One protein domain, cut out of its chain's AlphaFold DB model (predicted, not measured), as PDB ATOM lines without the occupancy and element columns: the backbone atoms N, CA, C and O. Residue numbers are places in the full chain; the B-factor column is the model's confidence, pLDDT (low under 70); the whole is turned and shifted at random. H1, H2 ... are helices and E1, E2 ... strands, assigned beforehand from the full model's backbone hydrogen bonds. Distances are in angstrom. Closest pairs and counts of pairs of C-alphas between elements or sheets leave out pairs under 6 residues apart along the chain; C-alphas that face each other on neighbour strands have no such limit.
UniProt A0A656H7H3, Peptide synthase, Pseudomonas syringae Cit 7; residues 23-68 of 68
ATOM      1  N   VAL A  23      24.678  18.227  12.740       94.19
ATOM      2  CA  VAL A  23      24.598  17.864  14.159       94.19
ATOM      3  C   VAL A  23      23.807  16.573  14.303       94.19
ATOM      4  O   VAL A  23      22.690  16.476  13.796       94.19
ATOM      5  N   MET A  24      24.371  15.597  15.011       93.19
ATOM      6  CA  MET A  24      23.729  14.308  15.258       93.19
ATOM      7  C   MET A  24      23.643  13.998  16.749       93.19
ATOM      8  O   MET A  24      24.615  14.162  17.489       93.19
ATOM      9  N   PHE A  25      22.490  13.481  17.166       93.44
ATOM     10  CA  PHE A  25      22.281  12.912  18.489       93.44
ATOM     11  C   PHE A  25      21.843  11.459  18.356       93.44
ATOM     12  O   PHE A  25      20.771  11.174  17.827       93.44
ATOM     13  N   ASN A  26      22.677  10.552  18.852       91.06
ATOM     14  CA  ASN A  26      22.357   9.139  18.943       91.06
ATOM     15  C   ASN A  26      22.046   8.793  20.393       91.06
ATOM     16  O   ASN A  26      22.831   9.090  21.294       91.06
ATOM     17  N   HIS A  27      20.922   8.126  20.601       91.62
ATOM     18  CA  HIS A  27      20.545   7.577  21.889       91.62
ATOM     19  C   HIS A  27      20.373   6.071  21.747       91.62
ATOM     20  O   HIS A  27      19.597   5.612  20.906       91.62
ATOM     21  N   GLN A  28      21.127   5.304  22.526       89.44
ATOM     22  CA  GLN A  28      21.108   3.849  22.459       89.44
ATOM     23  C   GLN A  28      20.742   3.261  23.814       89.44
ATOM     24  O   GLN A  28      21.469   3.425  24.788       89.44
ATOM     25  N   GLN A  29      19.660   2.493  23.855       89.94
ATOM     26  CA  GLN A  29      19.399   1.614  24.987       89.94
ATOM     27  C   GLN A  29      20.303   0.391  24.876       89.94
ATOM     28  O   GLN A  29      20.188  -0.405  23.937       89.94
ATOM     29  N   ARG A  30      21.241   0.250  25.809       82.38
ATOM     30  CA  ARG A  30      22.224  -0.831  25.777       82.38
ATOM     31  C   ARG A  30      21.715  -2.074  26.483       82.38
ATOM     32  O   ARG A  30      21.418  -2.068  27.678       82.38
ATOM     33  N   ASP A  31      21.730  -3.192  25.756       82.44
ATOM     34  CA  ASP A  31      21.498  -4.517  26.323       82.44
ATOM     35  C   ASP A  31      22.743  -5.416  26.246       82.44
ATOM     36  O   ASP A  31      22.943  -6.185  25.307       82.44
ATOM     37  N   LEU A  32      23.553  -5.391  27.307       80.62
ATOM     38  CA  LEU A  32      24.697  -6.298  27.473       80.62
ATOM     39  C   LEU A  32      24.287  -7.704  27.949       80.62
ATOM     40  O   LEU A  32      25.139  -8.557  28.207       80.62
ATOM     41  N   GLY A  33      22.988  -7.988  28.083       80.31
ATOM     42  CA  GLY A  33      22.488  -9.280  28.545       80.31
ATOM     43  C   GLY A  33      22.924 -10.452  27.665       80.31
ATOM     44  O   GLY A  33      23.067 -11.564  28.170       80.31
ATOM     45  N   ALA A  34      23.181 -10.219  26.374       80.81
ATOM     46  CA  ALA A  34      23.707 -11.236  25.464       80.81
ATOM     47  C   ALA A  34      25.135 -11.684  25.817       80.81
ATOM     48  O   ALA A  34      25.421 -12.879  25.742       80.81
ATOM     49  N   LEU A  35      25.995 -10.770  26.282       79.44
ATOM     50  CA  LEU A  35      27.372 -11.084  26.693       79.44
ATOM     51  C   LEU A  35      27.407 -11.992  27.930       79.44
ATOM     52  O   LEU A  35      28.291 -12.832  28.061       79.44
ATOM     53  N   ARG A  36      26.395 -11.890  28.803       75.62
ATOM     54  CA  ARG A  36      26.260 -12.729  30.008       75.62
ATOM     55  C   ARG A  36      25.848 -14.176  29.719       75.62
ATOM     56  O   ARG A  36      25.861 -14.996  30.630       75.62
ATOM     57  N   ARG A  37      25.432 -14.494  28.488       79.19
ATOM     58  CA  ARG A  37      24.932 -15.827  28.105       79.19
ATOM     59  C   ARG A  37      25.985 -16.709  27.432       79.19
ATOM     60  O   ARG A  37      25.622 -17.761  26.921       79.19
ATOM     61  N   LEU A  38      27.252 -16.298  27.410       85.19
ATOM     62  CA  LEU A  38      28.338 -17.045  26.777       85.19
ATOM     63  C   LEU A  38      28.839 -18.162  27.718       85.19
ATOM     64  O   LEU A  38      29.490 -17.862  28.720       85.19
ATOM     65  N   PRO A  39      28.549 -19.451  27.451       87.56
ATOM     66  CA  PRO A  39      28.922 -20.526  28.365       87.56
ATOM     67  C   PRO A  39      30.442 -20.722  28.389       87.56
ATOM     68  O   PRO A  39      31.071 -20.849  27.342       87.56
ATOM     69  N   GLY A  40      31.027 -20.773  29.587       90.44
ATOM     70  CA  GLY A  40      32.465 -21.004  29.768       90.44
ATOM     71  C   GLY A  40      33.367 -19.821  29.404       90.44
ATOM     72  O   GLY A  40      34.585 -19.978  29.413       90.44
ATOM     73  N   LEU A  41      32.798 -18.648  29.102       89.00
ATOM     74  CA  LEU A  41      33.544 -17.440  28.758       89.00
ATOM     75  C   LEU A  41      33.175 -16.290  29.693       89.00
ATOM     76  O   LEU A  41      32.014 -16.097  30.047       89.00
ATOM     77  N   LEU A  42      34.184 -15.502  30.052       84.69
ATOM     78  CA  LEU A  42      34.008 -14.201  30.681       84.69
ATOM     79  C   LEU A  42      34.167 -13.145  29.591       84.69
ATOM     80  O   LEU A  42      35.174 -13.128  28.886       84.69
ATOM     81  N   ALA A  43      33.153 -12.302  29.438       86.19
ATOM     82  CA  ALA A  43      33.169 -11.187  28.508       86.19
ATOM     83  C   ALA A  43      32.988  -9.894  29.294       86.19
ATOM     84  O   ALA A  43      32.025  -9.744  30.049       86.19
ATOM     85  N   GLU A  44      33.914  -8.971  29.088       82.31
ATOM     86  CA  GLU A  44      33.864  -7.627  29.637       82.31
ATOM     87  C   GLU A  44      33.769  -6.639  28.487       82.31
ATOM     88  O   GLU A  44      34.368  -6.822  27.424       82.31
ATOM     89  N   GLU A  45      32.977  -5.598  28.696       80.81
ATOM     90  CA  GLU A  45      32.927  -4.504  27.751       80.81
ATOM     91  C   GLU A  45      34.191  -3.651  27.873       80.81
ATOM     92  O   GLU A  45      34.585  -3.244  28.966       80.81
ATOM     93  N   LEU A  46      34.792  -3.336  26.727       84.75
ATOM     94  CA  LEU A  46      35.856  -2.350  26.651       84.75
ATOM     95  C   LEU A  46      35.269  -0.972  26.335       84.75
ATOM     96  O   LEU A  46      34.444  -0.870  25.424       84.75
ATOM     97  N   PRO A  47      35.722   0.097  27.016       77.00
ATOM     98  CA  PRO A  47      35.265   1.451  26.741       77.00
ATOM     99  C   PRO A  47      35.534   1.842  25.282       77.00
ATOM    100  O   PRO A  47      36.682   2.079  24.888       77.00
ATOM    101  N   TRP A  48      34.479   1.936  24.473       71.94
ATOM    102  CA  TRP A  48      34.592   2.414  23.102       71.94
ATOM    103  C   TRP A  48      34.452   3.931  23.072       71.94
ATOM    104  O   TRP A  48      33.385   4.480  23.320       71.94
ATOM    105  N   HIS A  49      35.534   4.615  22.720       67.69
ATOM    106  CA  HIS A  49      35.509   6.051  22.486       67.69
ATOM    107  C   HIS A  49      35.731   6.282  20.996       67.69
ATOM    108  O   HIS A  49      36.856   6.150  20.505       67.69
ATOM    109  N   SER A  50      34.663   6.619  20.269       68.12
ATOM    110  CA  SER A  50      34.823   7.180  18.927       68.12
ATOM    111  C   SER A  50      35.587   8.491  19.066       68.12
ATOM    112  O   SER A  50      35.084   9.437  19.667       68.12
ATOM    113  N   ARG A  51      36.819   8.542  18.557       69.31
ATOM    114  CA  ARG A  51      37.610   9.783  18.530       69.31
ATOM    115  C   ARG A  51      37.266  10.687  17.354       69.31
ATOM    116  O   ARG A  51      37.702  11.830  17.328       69.31
ATOM    117  N   GLU A  52      36.482  10.180  16.413       82.62
ATOM    118  CA  GLU A  52      36.095  10.895  15.208       82.62
ATOM    119  C   GLU A  52      34.586  11.120  15.208       82.62
ATOM    120  O   GLU A  52      33.799  10.215  15.507       82.62
ATOM    121  N   ALA A  53      34.192  12.347  14.882       84.00
ATOM    122  CA  ALA A  53      32.820  12.680  14.557       84.00
ATOM    123  C   ALA A  53      32.680  12.649  13.031       84.00
ATOM    124  O   ALA A  53      33.526  13.183  12.314       84.00
ATOM    125  N   LYS A  54      31.624  12.002  12.527       85.50
ATOM    126  CA  LYS A  54      31.319  11.999  11.082       85.50
ATOM    127  C   LYS A  54      30.653  13.300  10.623       85.50
ATOM    128  O   LYS A  54      30.526  13.533   9.428       85.50
ATOM    129  N   PHE A  55      30.212  14.097  11.588       89.06
ATOM    130  CA  PHE A  55      29.550  15.384  11.436       89.06
ATOM    131  C   PHE A  55      30.266  16.402  12.324       89.06
ATOM    132  O   PHE A  55      30.989  16.004  13.238       89.06
ATOM    133  N   ASP A  56      30.020  17.692  12.103       92.12
ATOM    134  CA  ASP A  56      30.642  18.774  12.876       92.12
ATOM    135  C   ASP A  56      30.433  18.607  14.387       92.12
ATOM    136  O   ASP A  56      31.348  18.839  15.179       92.12
ATOM    137  N   LEU A  57      29.240  18.156  14.794       92.00
ATOM    138  CA  LEU A  57      28.954  17.775  16.171       92.00
ATOM    139  C   LEU A  57      28.197  16.451  16.229       92.00
ATOM    140  O   LEU A  57      27.165  16.259  15.585       92.00
ATOM    141  N   GLN A  58      28.682  15.549  17.075       92.25
ATOM    142  CA  GLN A  58      28.056  14.258  17.301       92.25
ATOM    143  C   GLN A  58      28.026  13.951  18.795       92.25
ATOM    144  O   GLN A  58      29.067  13.835  19.439       92.25
ATOM    145  N   LEU A  59      26.818  13.810  19.334       91.38
ATOM    146  CA  LEU A  59      26.582  13.388  20.705       91.38
ATOM    147  C   LEU A  59      26.036  11.963  20.691       91.38
ATOM    148  O   LEU A  59      25.043  11.675  20.025       91.38
ATOM    149  N   HIS A  60      26.678  11.083  21.449       89.56
ATOM    150  CA  HIS A  60      26.131   9.772  21.767       89.56
ATOM    151  C   HIS A  60      25.741   9.756  23.234       89.56
ATOM    152  O   HIS A  60      26.498  10.216  24.088       89.56
ATOM    153  N   SER A  61      24.557   9.234  23.505       90.50
ATOM    154  CA  SER A  61      24.089   8.908  24.842       90.50
ATOM    155  C   SER A  61      23.693   7.445  24.873       90.50
ATOM    156  O   SER A  61      23.223   6.885  23.878       90.50
ATOM    157  N   GLU A  62      23.891   6.840  26.028       89.19
ATOM    158  CA  GLU A  62      23.522   5.463  26.278       89.19
ATOM    159  C   GLU A  62      22.620   5.430  27.498       89.19
ATOM    160  O   GLU A  62      22.771   6.249  28.401       89.19
ATOM    161  N   GLU A  63      21.674   4.504  27.482       91.19
ATOM    162  CA  GLU A  63      20.781   4.238  28.597       91.19
ATOM    163  C   GLU A  63      20.893   2.761  28.960       91.19
ATOM    164  O   GLU A  63      20.732   1.877  28.107       91.19
ATOM    165  N   ASP A  64      21.205   2.483  30.221       86.75
ATOM    166  CA  ASP A  64      21.184   1.128  30.747       86.75
ATOM    167  C   ASP A  64      19.748   0.646  31.028       86.75
ATOM    168  O   ASP A  64      18.758   1.371  30.951       86.75
ATOM    169  N   ARG A  65      19.612  -0.622  31.419       84.12
ATOM    170  CA  ARG A  65      18.310  -1.231  31.754       84.12
ATOM    171  C   ARG A  65      17.577  -0.547  32.922       84.12
ATOM    172  O   ARG A  65      16.410  -0.854  33.154       84.12
ATOM    173  N   ASN A  66      18.259   0.303  33.685       88.25
ATOM    174  CA  ASN A  66      17.719   1.063  34.808       88.25
ATOM    175  C   ASN A  66      17.405   2.520  34.429       88.25
ATOM    176  O   ASN A  66      17.011   3.285  35.313       88.25
ATOM    177  N   GLY A  67      17.583   2.909  33.163       85.19
ATOM    178  CA  GLY A  67      17.360   4.273  32.699       85.19
ATOM    179  C   GLY A  67      18.506   5.239  33.021       85.19
ATOM    180  O   GLY A  67      18.246   6.430  33.186       85.19
ATOM    181  N   ARG A  68      19.733   4.740  33.226       78.50
ATOM    182  CA  ARG A  68      20.910   5.545  33.600       78.50
ATOM    183  C   ARG A  68      21.912   5.702  32.472       78.50
ATOM    184  O   ARG A  68      22.079   4.723  31.712       78.50
TER     185      ARG A  68
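This is residues 23 to 68 of the 68 residues of the protein "Peptide synthase" of Pseudomonas syringae Cit 7 (UniProt A0A656H7H3). Two parallel strands, E1 and E2, lie side by side as a narrow ribbon; beyond the end of E1 the short helix H1 carries on away from it, and a long stretch with no named element, residues 38 to 56, folds back to the start of E2, making a flat, open loop with a hollow middle. Residues 37 to 42 stick out at the far end, where the backbone turns back. The printed part has 46 residues with E1, H1 and E2 in that order, a parallel sheet of order E1, E2; the class is mixed, helices and strands, with under half of the residues in named elements. It is only just loose, close to extended, with a radius of gyration of the C-alphas of 13.9 A and spans of 43 by 23 by 12 A.

E1 is residues 23 to 29, 20.2 A from first to last C-alpha, beginning at C-alpha 23 (24.598, 17.864, 14.159). E2 is residues 57 to 63, 20.1 A long, ending at C-alpha 63 (20.781, 4.238, 28.597). H1 is residues 32 to 37, 9.6 A long, with C-alpha 37 at (24.932, -15.827, 28.105).

E1 and E2 are parallel neighbours, with 13 degrees between their directions. C-alphas 26 and 60, which face each other, are 4.8 A apart. N 24 and O 57, at 2.9 A, and N 61 and O 26, at 2.8 A, are within hydrogen-bond range. E1, H1 and E2 form a strand-helix-strand unit, two parallel neighbour strands with a helix between them along the chain, and its crossover is right-handed. In H1, 0 of 2 O i to N i+4 pairs and 3 of 3 O i to N i+3 pairs are within hydrogen-bond range.

The C-alphas of Gly 40 and Asp 56, the two farthest apart, are 43.3 A apart. The printed part has no cut. The link from E1 to H1 is tight, with 2 residues, and that from H1 to E2 is long, with 19. Mean pLDDT of the printed part is 84.8; residues 49 to 51 are under 70.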